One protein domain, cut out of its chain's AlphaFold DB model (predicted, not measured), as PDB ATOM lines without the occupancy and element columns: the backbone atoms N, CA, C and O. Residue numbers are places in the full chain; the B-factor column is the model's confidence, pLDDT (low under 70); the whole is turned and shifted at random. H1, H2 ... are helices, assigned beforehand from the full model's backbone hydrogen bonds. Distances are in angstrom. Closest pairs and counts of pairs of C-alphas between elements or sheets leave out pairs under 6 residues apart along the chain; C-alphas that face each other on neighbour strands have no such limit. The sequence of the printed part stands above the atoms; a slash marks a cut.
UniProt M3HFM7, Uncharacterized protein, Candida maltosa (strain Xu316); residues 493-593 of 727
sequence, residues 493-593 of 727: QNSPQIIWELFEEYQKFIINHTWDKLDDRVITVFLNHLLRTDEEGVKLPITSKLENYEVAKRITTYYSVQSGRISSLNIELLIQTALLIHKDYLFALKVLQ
ATOM      1  N   GLN A 493     215.209 166.243 169.291       77.31
ATOM      2  CA  GLN A 493     213.760 166.031 169.223       77.31
ATOM      3  C   GLN A 493     213.270 165.375 167.923       77.31
ATOM      4  O   GLN A 493     212.127 164.924 167.889       77.31
ATOM      5  N   ASN A 494     214.078 165.367 166.862       81.50
ATOM      6  CA  ASN A 494     213.840 164.654 165.603       81.50
ATOM      7  C   ASN A 494     214.484 163.258 165.600       81.50
ATOM      8  O   ASN A 494     214.402 162.542 164.610       81.50
ATOM      9  N   SER A 495     215.167 162.863 166.677       86.69
ATOM     10  CA  SER A 495     215.850 161.571 166.786       86.69
ATOM     11  C   SER A 495     215.559 160.895 168.131       86.69
ATOM     12  O   SER A 495     216.486 160.577 168.884       86.69
ATOM     13  N   PRO A 496     214.277 160.621 168.458       91.06
ATOM     14  CA  PRO A 496     213.894 160.022 169.740       91.06
ATOM     15  C   PRO A 496     214.508 158.630 169.966       91.06
ATOM     16  O   PRO A 496     214.674 158.206 171.111       91.06
ATOM     17  N   GLN A 497     214.909 157.942 168.893       91.62
ATOM     18  CA  GLN A 497     215.587 156.648 168.951       91.62
ATOM     19  C   GLN A 497     216.944 156.712 169.675       91.62
ATOM     20  O   GLN A 497     217.274 155.792 170.416       91.62
ATOM     21  N   ILE A 498     217.690 157.818 169.553       92.00
ATOM     22  CA  ILE A 498     218.956 158.011 170.283       92.00
ATOM     23  C   ILE A 498     218.697 157.996 171.795       92.00
ATOM     24  O   ILE A 498     219.423 157.361 172.557       92.00
ATOM     25  N   ILE A 499     217.633 158.674 172.238       94.62
ATOM     26  CA  ILE A 499     217.240 158.705 173.652       94.62
ATOM     27  C   ILE A 499     216.786 157.316 174.108       94.62
ATOM     28  O   ILE A 499     217.117 156.910 175.221       94.62
ATOM     29  N   TRP A 500     216.064 156.579 173.259       95.19
ATOM     30  CA  TRP A 500     215.666 155.203 173.549       95.19
ATOM     31  C   TRP A 500     216.874 154.280 173.762       95.19
ATOM     32  O   TRP A 500     216.940 153.601 174.782       95.19
ATOM     33  N   GLU A 501     217.859 154.306 172.862       94.75
ATOM     34  CA  GLU A 501     219.077 153.490 172.978       94.75
ATOM     35  C   GLU A 501     219.873 153.813 174.249       94.75
ATOM     36  O   GLU A 501     220.301 152.910 174.970       94.75
ATOM     37  N   LEU A 502     220.032 155.103 174.569       95.06
ATOM     38  CA  LEU A 502     220.692 155.537 175.805       95.06
ATOM     39  C   LEU A 502     219.910 155.103 177.053       95.06
ATOM     40  O   LEU A 502     220.508 154.707 178.057       95.06
ATOM     41  N   PHE A 503     218.578 155.153 176.999       94.94
ATOM     42  CA  PHE A 503     217.724 154.677 178.079       94.94
ATOM     43  C   PHE A 503     217.850 153.165 178.292       94.94
ATOM     44  O   PHE A 503     217.957 152.740 179.441       94.94
ATOM     45  N   GLU A 504     217.873 152.354 177.233       94.06
ATOM     46  CA  GLU A 504     218.026 150.900 177.356       94.06
ATOM     47  C   GLU A 504     219.351 150.525 178.027       94.06
ATOM     48  O   GLU A 504     219.368 149.687 178.931       94.06
ATOM     49  N   GLU A 505     220.459 151.164 177.639       93.75
ATOM     50  CA  GLU A 505     221.754 150.921 178.283       93.75
ATOM     51  C   GLU A 505     221.766 151.392 179.741       93.75
ATOM     52  O   GLU A 505     222.255 150.680 180.621       93.75
ATOM     53  N   TYR A 506     221.156 152.542 180.036       92.69
ATOM     54  CA  TYR A 506     220.984 153.014 181.409       92.69
ATOM     55  C   TYR A 506     220.142 152.051 182.259       92.69
ATOM     56  O   TYR A 506     220.491 151.760 183.406       92.69
ATOM     57  N   GLN A 507     219.052 151.517 181.706       90.31
ATOM     58  CA  GLN A 507     218.179 150.575 182.398       90.31
ATOM     59  C   GLN A 507     218.903 149.254 182.687       90.31
ATOM     60  O   GLN A 507     218.836 148.768 183.817       90.31
ATOM     61  N   LYS A 508     219.633 148.702 181.707       90.06
ATOM     62  CA  LYS A 508     220.479 147.509 181.894       90.06
ATOM     63  C   LYS A 508     221.541 147.744 182.964       90.06
ATOM     64  O   LYS A 508     221.744 146.890 183.824       90.06
ATOM     65  N   PHE A 509     222.188 148.909 182.926       88.44
ATOM     66  CA  PHE A 509     223.199 149.283 183.902       88.44
ATOM     67  C   PHE A 509     222.618 149.282 185.319       88.44
ATOM     68  O   PHE A 509     223.150 148.593 186.180       88.44
ATOM     69  N   ILE A 510     221.487 149.953 185.554       87.31
ATOM     70  CA  ILE A 510     220.878 150.033 186.892       87.31
ATOM     71  C   ILE A 510     220.417 148.683 187.425       87.31
ATOM     72  O   ILE A 510     220.572 148.428 188.614       87.31
ATOM     73  N   ILE A 511     219.847 147.818 186.584       82.88
ATOM     74  CA  ILE A 511     219.407 146.486 187.030       82.88
ATOM     75  C   ILE A 511     220.589 145.694 187.612       82.88
ATOM     76  O   ILE A 511     220.420 144.964 188.585       82.88
ATOM     77  N   ASN A 512     221.783 145.890 187.053       78.25
ATOM     78  CA  ASN A 512     222.996 145.179 187.442       78.25
ATOM     79  C   ASN A 512     223.849 145.932 188.481       78.25
ATOM     80  O   ASN A 512     224.868 145.399 188.919       78.25
ATOM     81  N   HIS A 513     223.481 147.159 188.865       71.62
ATOM     82  CA  HIS A 513     224.273 148.010 189.757       71.62
ATOM     83  C   HIS A 513     223.491 148.382 191.019       71.62
ATOM     84  O   HIS A 513     222.414 148.972 190.965       71.62
ATOM     85  N   THR A 514     224.061 148.099 192.190       64.25
ATOM     86  CA  THR A 514     223.437 148.423 193.477       64.25
ATOM     87  C   THR A 514     223.803 149.838 193.908       64.25
ATOM     88  O   THR A 514     224.766 150.054 194.642       64.25
ATOM     89  N   TRP A 515     223.032 150.826 193.459       71.44
ATOM     90  CA  TRP A 515     223.029 152.138 194.101       71.44
ATOM     91  C   TRP A 515     222.040 152.159 195.266       71.44
ATOM     92  O   TRP A 515     220.845 151.950 195.072       71.44
ATOM     93  N   ASP A 516     222.517 152.513 196.461       59.38
ATOM     94  CA  ASP A 516     221.704 152.581 197.687       59.38
ATOM     95  C   ASP A 516     220.495 153.532 197.589       59.38
ATOM     96  O   ASP A 516     219.541 153.429 198.364       59.38
ATOM     97  N   LYS A 517     220.540 154.514 196.677       65.75
ATOM     98  CA  LYS A 517     219.491 155.527 196.483       65.75
ATOM     99  C   LYS A 517     219.332 155.881 195.008       65.75
ATOM    100  O   LYS A 517     219.923 156.847 194.531       65.75
ATOM    101  N   LEU A 518     218.485 155.134 194.311       74.56
ATOM    102  CA  LEU A 518     218.031 155.492 192.970       74.56
ATOM    103  C   LEU A 518     217.020 156.648 193.006       74.56
ATOM    104  O   LEU A 518     216.045 156.642 193.769       74.56
ATOM    105  N   ASP A 519     217.251 157.643 192.151       78.12
ATOM    106  CA  ASP A 519     216.293 158.696 191.822       78.12
ATOM    107  C   ASP A 519     216.013 158.728 190.311       78.12
ATOM    108  O   ASP A 519     216.643 158.022 189.523       78.12
ATOM    109  N   ASP A 520     214.996 159.483 189.901       88.00
ATOM    110  CA  ASP A 520     214.550 159.558 188.510       88.00
ATOM    111  C   ASP A 520     215.102 160.784 187.764       88.00
ATOM    112  O   ASP A 520     214.507 161.252 186.791       88.00
ATOM    113  N   ARG A 521     216.252 161.332 188.181       90.31
ATOM    114  CA  ARG A 521     216.828 162.523 187.532       90.31
ATOM    115  C   ARG A 521     217.273 162.268 186.103       90.31
ATOM    116  O   ARG A 521     216.995 163.090 185.241       90.31
ATOM    117  N   VAL A 522     217.907 161.130 185.830       92.69
ATOM    118  CA  VAL A 522     218.270 160.750 184.454       92.69
ATOM    119  C   VAL A 522     217.010 160.593 183.597       92.69
ATOM    120  O   VAL A 522     216.940 161.114 182.488       92.69
ATOM    121  N   ILE A 523     215.957 159.985 184.153       93.94
ATOM    122  CA  ILE A 523     214.657 159.866 183.479       93.94
ATOM    123  C   ILE A 523     214.039 161.243 183.220       93.94
ATOM    124  O   ILE A 523     213.493 161.480 182.150       93.94
ATOM    125  N   THR A 524     214.179 162.175 184.164       93.94
ATOM    126  CA  THR A 524     213.751 163.573 183.999       93.94
ATOM    127  C   THR A 524     214.432 164.216 182.790       93.94
ATOM    128  O   THR A 524     213.773 164.898 182.012       93.94
ATOM    129  N   VAL A 525     215.734 163.976 182.603       94.25
ATOM    130  CA  VAL A 525     216.495 164.491 181.458       94.25
ATOM    131  C   VAL A 525     215.968 163.913 180.142       94.25
ATOM    132  O   VAL A 525     215.704 164.681 179.216       94.25
ATOM    133  N   PHE A 526     215.748 162.596 180.064       95.31
ATOM    134  CA  PHE A 526     215.185 161.957 178.867       95.31
ATOM    135  C   PHE A 526     213.779 162.470 178.542       95.31
ATOM    136  O   PHE A 526     213.510 162.869 177.411       95.31
ATOM    137  N   LEU A 527     212.893 162.521 179.539       94.81
ATOM    138  CA  LEU A 527     211.524 163.001 179.355       94.81
ATOM    139  C   LEU A 527     211.480 164.477 178.954       94.81
ATOM    140  O   LEU A 527     210.651 164.841 178.127       94.81
ATOM    141  N   ASN A 528     212.363 165.322 179.492       92.69
ATOM    142  CA  ASN A 528     212.423 166.727 179.097       92.69
ATOM    143  C   ASN A 528     212.819 166.887 177.625       92.69
ATOM    144  O   ASN A 528     212.140 167.624 176.920       92.69
ATOM    145  N   HIS A 529     213.844 166.175 177.143       92.44
ATOM    146  CA  HIS A 529     214.258 166.264 175.736       92.44
ATOM    147  C   HIS A 529     213.252 165.632 174.767       92.44
ATOM    148  O   HIS A 529     213.165 166.061 173.623       92.44
ATOM    149  N   LEU A 530     212.482 164.631 175.204       93.62
ATOM    150  CA  LEU A 530     211.427 164.041 174.378       93.62
ATOM    151  C   LEU A 530     210.181 164.926 174.324       93.62
ATOM    152  O   LEU A 530     209.619 165.125 173.250       93.62
ATOM    153  N   LEU A 531     209.725 165.409 175.484       93.06
ATOM    154  CA  LEU A 531     208.373 165.933 175.647       93.06
ATOM    155  C   LEU A 531     208.280 167.453 175.740       93.06
ATOM    156  O   LEU A 531     207.194 167.964 175.485       93.06
ATOM    157  N   ARG A 532     209.336 168.174 176.131       89.81
ATOM    158  CA  ARG A 532     209.297 169.643 176.220       89.81
ATOM    159  C   ARG A 532     209.765 170.287 174.923       89.81
ATOM    160  O   ARG A 532     210.613 169.730 174.237       89.81
ATOM    161  N   THR A 533     209.237 171.468 174.619       83.12
ATOM    162  CA  THR A 533     209.656 172.288 173.474       83.12
ATOM    163  C   THR A 533     210.166 173.647 173.939       83.12
ATOM    164  O   THR A 533     209.643 174.205 174.901       83.12
ATOM    165  N   ASP A 534     211.165 174.191 173.245       68.88
ATOM    166  CA  ASP A 534     211.706 175.533 173.517       68.88
ATOM    167  C   ASP A 534     211.031 176.618 172.653       68.88
ATOM    168  O   ASP A 534     211.526 177.735 172.534       68.88
ATOM    169  N   GLU A 535     209.887 176.304 172.035       66.62
ATOM    170  CA  GLU A 535     209.154 177.240 171.180       66.62
ATOM    171  C   GLU A 535     208.599 178.419 171.996       66.62
ATOM    172  O   GLU A 535     207.732 178.269 172.869       66.62
ATOM    173  N   GLU A 536     209.092 179.620 171.690       55.56
ATOM    174  CA  GLU A 536     208.648 180.853 172.332       55.56
ATOM    175  C   GLU A 536     207.157 181.119 172.059       55.56
ATOM    176  O   GLU A 536     206.667 181.033 170.936       55.56
ATOM    177  N   GLY A 537     206.405 181.465 173.110       53.12
ATOM    178  CA  GLY A 537     204.989 181.842 173.006       53.12
ATOM    179  C   GLY A 537     203.973 180.706 173.189       53.12
ATOM    180  O   GLY A 537     202.773 180.981 173.302       53.12
ATOM    181  N   VAL A 538     204.402 179.444 173.308       59.66
ATOM    182  CA  VAL A 538     203.484 178.323 173.571       59.66
ATOM    183  C   VAL A 538     203.030 178.330 175.040       59.66
ATOM    184  O   VAL A 538     203.834 178.293 175.970       59.66
ATOM    185  N   LYS A 539     201.707 178.350 175.283       59.47
ATOM    186  CA  LYS A 539     201.115 178.366 176.648       59.47
ATOM    187  C   LYS A 539     201.497 177.148 177.498       59.47
ATOM    188  O   LYS A 539     201.446 177.225 178.727       59.47
ATOM    189  N   LEU A 540     201.815 176.031 176.847       71.81
ATOM    190  CA  LEU A 540     202.280 174.790 177.448       71.81
ATOM    191  C   LEU A 540     203.387 174.215 176.543       71.81
ATOM    192  O   LEU A 540     203.046 173.682 175.492       71.81
ATOM    193  N   PRO A 541     204.675 174.343 176.909       79.56
ATOM    194  CA  PRO A 541     205.809 173.950 176.065       79.56
ATOM    195  C   PRO A 541     205.961 172.421 176.015       79.56
ATOM    196  O   PRO A 541     206.837 171.847 176.666       79.56
ATOM    197  N   ILE A 542     205.037 171.749 175.329       86.12
ATOM    198  CA  ILE A 542     204.972 170.294 175.182       86.12
ATOM    199  C   ILE A 542     204.880 169.940 173.697       86.12
ATOM    200  O   ILE A 542     204.125 170.560 172.952       86.12
ATOM    201  N   THR A 543     205.626 168.914 173.287       84.50
ATOM    202  CA  THR A 543     205.657 168.418 171.907       84.50
ATOM    203  C   THR A 543     204.322 167.816 171.470       84.50
ATOM    204  O   THR A 543     203.608 167.201 172.262       84.50
ATOM    205  N   SER A 544     204.015 167.940 170.179       86.75
ATOM    206  CA  SER A 544     202.918 167.236 169.503       86.75
ATOM    207  C   SER A 544     203.376 165.986 168.741       86.75
ATOM    208  O   SER A 544     202.541 165.248 168.215       86.75
ATOM    209  N   LYS A 545     204.690 165.725 168.674       91.62
ATOM    210  CA  LYS A 545     205.259 164.615 167.896       91.62
ATOM    211  C   LYS A 545     204.918 163.264 168.525       91.62
ATOM    212  O   LYS A 545     205.325 162.970 169.649       91.62
ATOM    213  N   LEU A 546     204.216 162.422 167.763       92.38
ATOM    214  CA  LEU A 546     203.776 161.099 168.212       92.38
ATOM    215  C   LEU A 546     204.953 160.167 168.538       92.38
ATOM    216  O   LEU A 546     204.911 159.470 169.545       92.38
ATOM    217  N   GLU A 547     206.017 160.190 167.735       93.62
ATOM    218  CA  GLU A 547     207.196 159.334 167.939       93.62
ATOM    219  C   GLU A 547     207.873 159.599 169.293       93.62
ATOM    220  O   GLU A 547     208.161 158.666 170.045       93.62
ATOM    221  N   ASN A 548     208.046 160.874 169.659       93.75
ATOM    222  CA  ASN A 548     208.623 161.262 170.947       93.75
ATOM    223  C   ASN A 548     207.740 160.817 172.117       93.75
ATOM    224  O   ASN A 548     208.243 160.352 173.143       93.75
ATOM    225  N   TYR A 549     206.422 160.954 171.960       95.62
ATOM    226  CA  TYR A 549     205.452 160.517 172.957       95.62
ATOM    227  C   TYR A 549     205.482 158.997 173.162       95.62
ATOM    228  O   TYR A 549     205.509 158.540 174.306       95.62
ATOM    229  N   GLU A 550     205.561 158.209 172.089       95.75
ATOM    230  CA  GLU A 550     205.650 156.747 172.176       95.75
ATOM    231  C   GLU A 550     206.945 156.282 172.855       95.75
ATOM    232  O   GLU A 550     206.914 155.393 173.712       95.75
ATOM    233  N   VAL A 551     208.085 156.921 172.569       96.00
ATOM    234  CA  VAL A 551     209.336 156.629 173.290       96.00
ATOM    235  C   VAL A 551     209.213 156.996 174.772       96.00
ATOM    236  O   VAL A 551     209.550 156.183 175.636       96.00
ATOM    237  N   ALA A 552     208.656 158.162 175.106       95.50
ATOM    238  CA  ALA A 552     208.437 158.553 176.500       95.50
ATOM    239  C   ALA A 552     207.501 157.581 177.242       95.50
ATOM    240  O   ALA A 552     207.753 157.233 178.400       95.50
ATOM    241  N   LYS A 553     206.457 157.085 176.567       95.62
ATOM    242  CA  LYS A 553     205.545 156.053 177.073       95.62
ATOM    243  C   LYS A 553     206.292 154.763 177.397       95.62
ATOM    244  O   LYS A 553     206.073 154.207 178.476       95.62
ATOM    245  N   ARG A 554     207.223 154.322 176.548       94.38
ATOM    246  CA  ARG A 554     208.080 153.154 176.828       94.38
ATOM    247  C   ARG A 554     209.014 153.388 178.014       94.38
ATOM    248  O   ARG A 554     209.101 152.522 178.884       94.38
ATOM    249  N   ILE A 555     209.624 154.570 178.123       94.25
ATOM    250  CA  ILE A 555     210.504 154.936 179.250       94.25
ATOM    251  C   ILE A 555     209.775 154.839 180.601       94.25
ATOM    252  O   ILE A 555     210.390 154.500 181.612       94.25
ATOM    253  N   THR A 556     208.451 155.043 180.648       91.25
ATOM    254  CA  THR A 556     207.686 154.915 181.906       91.25
ATOM    255  C   THR A 556     207.728 153.528 182.543       91.25
ATOM    256  O   THR A 556     207.470 153.411 183.743       91.25
ATOM    257  N   THR A 557     208.099 152.489 181.786       88.25
ATOM    258  CA  THR A 557     208.332 151.136 182.319       88.25
ATOM    259  C   THR A 557     209.402 151.117 183.412       88.25
ATOM    260  O   THR A 557     209.322 150.285 184.316       88.25
ATOM    261  N   TYR A 558     210.322 152.090 183.417       88.12
ATOM    262  CA  TYR A 558     211.285 152.313 184.495       88.12
ATOM    263  C   TYR A 558     210.629 152.313 185.883       88.12
ATOM    264  O   TYR A 558     211.105 151.643 186.797       88.12
ATOM    265  N   TYR A 559     209.487 152.993 186.030       86.88
ATOM    266  CA  TYR A 559     208.785 153.121 187.313       86.88
ATOM    267  C   TYR A 559     208.054 151.847 187.753       86.88
ATOM    268  O   TYR A 559     207.600 151.767 188.893       86.88
ATOM    269  N   SER A 560     207.887 150.873 186.856       78.19
ATOM    270  CA  SER A 560     207.325 149.560 187.190       78.19
ATOM    271  C   SER A 560     208.392 148.582 187.680       78.19
ATOM    272  O   SER A 560     208.070 147.685 188.450       78.19
ATOM    273  N   VAL A 561     209.641 148.753 187.240       74.94
ATOM    274  CA  VAL A 561     210.754 147.839 187.546       74.94
ATOM    275  C   VAL A 561     211.570 148.324 188.743       74.94
ATOM    276  O   VAL A 561     212.032 147.510 189.536       74.94
ATOM    277  N   GLN A 562     211.748 149.639 188.892       72.12
ATOM    278  CA  GLN A 562     212.649 150.206 189.892       72.12
ATOM    279  C   GLN A 562     211.901 150.921 191.015       72.12
ATOM    280  O   GLN A 562     211.048 151.781 190.785       72.12
ATOM    281  N   SER A 563     212.275 150.598 192.257       63.38
ATOM    282  CA  SER A 563     211.797 151.304 193.447       63.38
ATOM    283  C   SER A 563     212.747 152.461 193.766       63.38
ATOM    284  O   SER A 563     213.845 152.275 194.280       63.38
ATOM    285  N   GLY A 564     212.344 153.675 193.401       72.69
ATOM    286  CA  GLY A 564     213.151 154.879 193.579       72.69
ATOM    287  C   GLY A 564     212.302 156.091 193.932       72.69
ATOM    288  O   GLY A 564     211.069 156.048 193.928       72.69
ATOM    289  N   ARG A 565     212.958 157.211 194.245       79.81
ATOM    290  CA  ARG A 565     212.241 158.475 194.436       79.81
ATOM    291  C   ARG A 565     211.767 158.995 193.078       79.81
ATOM    292  O   ARG A 565     212.591 159.378 192.259       79.81
ATOM    293  N   ILE A 566     210.449 159.064 192.898       85.94
ATOM    294  CA  ILE A 566     209.809 159.588 191.685       85.94
ATOM    295  C   ILE A 566     209.531 161.092 191.827       85.94
ATOM    296  O   ILE A 566     208.990 161.561 192.836       85.94
ATOM    297  N   SER A 567     209.881 161.855 190.798       87.38
ATOM    298  CA  SER A 567     209.613 163.276 190.643       87.38
ATOM    299  C   SER A 567     208.152 163.520 190.264       87.38
ATOM    300  O   SER A 567     207.641 163.002 189.271       87.38
ATOM    301  N   SER A 568     207.472 164.391 191.021       87.81
ATOM    302  CA  SER A 568     206.107 164.841 190.681       87.81
ATOM    303  C   SER A 568     206.056 165.516 189.317       87.81
ATOM    304  O   SER A 568     205.058 165.387 188.618       87.81
ATOM    305  N   LEU A 569     207.138 166.193 188.923       88.56
ATOM    306  CA  LEU A 569     207.211 166.910 187.653       88.56
ATOM    307  C   LEU A 569     207.186 165.953 186.459       88.56
ATOM    308  O   LEU A 569     206.561 166.275 185.458       88.56
ATOM    309  N   ASN A 570     207.795 164.768 186.579       92.06
ATOM    310  CA  ASN A 570     207.761 163.755 185.521       92.06
ATOM    311  C   ASN A 570     206.353 163.187 185.351       92.06
ATOM    312  O   ASN A 570     205.852 163.090 184.235       92.06
ATOM    313  N   ILE A 571     205.691 162.868 186.466       93.31
ATOM    314  CA  ILE A 571     204.298 162.407 186.472       93.31
ATOM    315  C   ILE A 571     203.368 163.473 185.876       93.31
ATOM    316  O   ILE A 571     202.511 163.154 185.059       93.31
ATOM    317  N   GLU A 572     203.537 164.736 186.275       92.50
ATOM    318  CA  GLU A 572     202.774 165.869 185.742       92.50
ATOM    319  C   GLU A 572     202.976 166.030 184.238       92.50
ATOM    320  O   GLU A 572     201.988 166.116 183.517       92.50
ATOM    321  N   LEU A 573     204.229 166.015 183.774       93.31
ATOM    322  CA  LEU A 573     204.576 166.134 182.360       93.31
ATOM    323  C   LEU A 573     203.924 165.015 181.542       93.31
ATOM    324  O   LEU A 573     203.213 165.298 180.588       93.31
ATOM    325  N   LEU A 574     204.075 163.757 181.967       94.94
ATOM    326  CA  LEU A 574     203.489 162.600 181.285       94.94
ATOM    327  C   LEU A 574     201.956 162.682 181.199       94.94
ATOM    328  O   LEU A 574     201.394 162.447 180.132       94.94
ATOM    329  N   ILE A 575     201.274 163.040 182.295       95.50
ATOM    330  CA  ILE A 575     199.805 163.174 182.321       95.50
ATOM    331  C   ILE A 575     199.341 164.347 181.452       95.50
ATOM    332  O   ILE A 575     198.364 164.215 180.713       95.50
ATOM    333  N   GLN A 576     200.025 165.493 181.529       93.19
ATOM    334  CA  GLN A 576     199.706 166.664 180.717       93.19
ATOM    335  C   GLN A 576     199.858 166.355 179.230       93.19
ATOM    336  O   GLN A 576     198.921 166.606 178.475       93.19
ATOM    337  N   THR A 577     200.978 165.758 178.818       93.81
ATOM    338  CA  THR A 577     201.204 165.378 177.420       93.81
ATOM    339  C   THR A 577     200.165 164.362 176.942       93.81
ATOM    340  O   THR A 577     199.559 164.550 175.887       93.81
ATOM    341  N   ALA A 578     199.880 163.334 177.746       95.38
ATOM    342  CA  ALA A 578     198.917 162.294 177.398       95.38
ATOM    343  C   ALA A 578     197.495 162.840 177.199       95.38
ATOM    344  O   ALA A 578     196.863 162.533 176.195       95.38
ATOM    345  N   LEU A 579     196.980 163.666 178.119       95.12
ATOM    346  CA  LEU A 579     195.575 164.105 178.097       95.12
ATOM    347  C   LEU A 579     195.334 165.408 177.331       95.12
ATOM    348  O   LEU A 579     194.285 165.570 176.702       95.12
ATOM    349  N   LEU A 580     196.258 166.368 177.400       91.50
ATOM    350  CA  LEU A 580     196.055 167.670 176.763       91.50
ATOM    351  C   LEU A 580     196.378 167.622 175.268       91.50
ATOM    352  O   LEU A 580     195.646 168.246 174.502       91.50
ATOM    353  N   ILE A 581     197.390 166.840 174.868       92.12
ATOM    354  CA  ILE A 581     197.860 166.744 173.479       92.12
ATOM    355  C   ILE A 581     197.362 165.456 172.810       92.12
ATOM    356  O   ILE A 581     196.536 165.528 171.905       92.12
ATOM    357  N   HIS A 582     197.791 164.281 173.287       92.94
ATOM    358  CA  HIS A 582     197.570 163.004 172.583       92.94
ATOM    359  C   HIS A 582     196.231 162.306 172.882       92.94
ATOM    360  O   HIS A 582     195.909 161.305 172.251       92.94
ATOM    361  N   LYS A 583     195.440 162.820 173.833       94.25
ATOM    362  CA  LYS A 583     194.135 162.273 174.262       94.25
ATOM    363  C   LYS A 583     194.165 160.800 174.730       94.25
ATOM    364  O   LYS A 583     193.130 160.138 174.740       94.25
ATOM    365  N   ASP A 584     195.311 160.305 175.198       95.69
ATOM    366  CA  ASP A 584     195.504 158.929 175.683       95.69
ATOM    367  C   ASP A 584     195.131 158.801 177.172       95.69
ATOM    368  O   ASP A 584     195.952 158.944 178.087       95.69
ATOM    369  N   TYR A 585     193.847 158.541 177.420       95.75
ATOM    370  CA  TYR A 585     193.296 158.430 178.769       95.75
ATOM    371  C   TYR A 585     193.825 157.220 179.553       95.75
ATOM    372  O   TYR A 585     194.114 157.330 180.749       95.75
ATOM    373  N   LEU A 586     193.982 156.068 178.893       95.75
ATOM    374  CA  LEU A 586     194.421 154.830 179.544       95.75
ATOM    375  C   LEU A 586     195.851 154.954 180.065       95.75
ATOM    376  O   LEU A 586     196.140 154.563 181.199       95.75
ATOM    377  N   PHE A 587     196.742 155.544 179.267       96.31
ATOM    378  CA  PHE A 587     198.102 155.797 179.712       96.31
ATOM    379  C   PHE A 587     198.153 156.807 180.863       96.31
ATOM    380  O   PHE A 587     198.832 156.555 181.861       96.31
ATOM    381  N   ALA A 588     197.390 157.901 180.787       96.62
ATOM    382  CA  ALA A 588     197.341 158.891 181.861       96.62
ATOM    383  C   ALA A 588     196.863 158.288 183.193       96.62
ATOM    384  O   ALA A 588     197.441 158.573 184.246       96.62
ATOM    385  N   LEU A 589     195.856 157.406 183.160       95.00
ATOM    386  CA  LEU A 589     195.418 156.657 184.338       95.00
ATOM    387  C   LEU A 589     196.516 155.743 184.884       95.00
ATOM    388  O   LEU A 589     196.727 155.722 186.096       95.00
ATOM    389  N   LYS A 590     197.242 155.023 184.021       94.81
ATOM    390  CA  LYS A 590     198.367 154.170 184.437       94.81
ATOM    391  C   LYS A 590     199.461 154.988 185.133       94.81
ATOM    392  O   LYS A 590     199.938 154.604 186.198       94.81
ATOM    393  N   VAL A 591     199.824 156.145 184.579       94.56
ATOM    394  CA  VAL A 591     200.806 157.062 185.187       94.56
ATOM    395  C   VAL A 591     200.298 157.606 186.525       94.56
ATOM    396  O   VAL A 591     201.048 157.673 187.505       94.56
ATOM    397  N   LEU A 592     199.008 157.932 186.617       93.69
ATOM    398  CA  LEU A 592     198.404 158.353 187.875       93.69
ATOM    399  C   LEU A 592     198.420 157.226 188.918       93.69
ATOM    400  O   LEU A 592     198.737 157.479 190.078       93.69
ATOM    401  N   GLN A 593     198.144 155.981 188.523       92.81
ATOM    402  CA  GLN A 593     198.240 154.811 189.398       92.81
ATOM    403  C   GLN A 593     199.665 154.621 189.930       92.81
ATOM    404  O   GLN A 593     199.824 154.427 191.131       92.81
TER     405      GLN A 593
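What this domain is: This is residues 493 to 593 of the 727 residues of an uncharacterized protein of Candida maltosa (strain Xu316) (UniProt M3HFM7). What is the main picture? H1, H2 and H3 make an up-and-down bundle, each running against the one before, and the hairpin of H5 and H6 packs on it with H5 beside H2. What is it built of? The 101 printed residues hold six named helices, H1 to H6 in chain order, and no named strand: all helix. How large is it? It is compact, with a radius of gyration of the C-alphas of 13.6 A and spans of 42 by 29 by 20 A.

How they stand to each other: What does the longest helix touch? With residues 496 to 503 alone, H1, residues 496 to 512, touches H2, residues 521 to 531, and H3, residues 546 to 555; its closest C-alpha pairs are Ile 499 and Phe 526, 6.5 A, and Pro 496 and Asn 548, 5.5 A. H2 and H3 form a hairpin at a shallow tilt of 17 degrees, closest at the C-alphas of Leu 530 and Asn 548, 5.2 A. What comes next? H5, residues 568 to 581, touches H2, closest at the C-alphas of Thr 524 and Asn 570, 6.2 A, and forms a hairpin with H6, residues 585 to 593, closest at the C-alphas of Ile 575 and Ala 588, 5.0 A. H4, residues 558 to 561, is close to H1 but not clearly touching, with the C-alphas of Gln 507 and Tyr 558 7.4 A apart. Are the backbones well formed? Every O i to N i+4 pair is within hydrogen-bond range in H1, H2, H3, H5 and H6; H4 is too short for one.

Where its parts are: Where do the ends lie? H1 begins at C-alpha 496 (213.894, 160.022, 169.740), and H6 ends at C-alpha 593 (198.240, 154.811, 189.398). How long are the longer helices? H1 measures 24.8 A and H5 19.2 A.

The domain as a whole: Is it unbroken? The printed part has no cut, and the link from H2 to H3, residues 532 to 545, is long. Where is confidence low? Residues 514, 516 to 517, 534 to 539 and 563 are under 70.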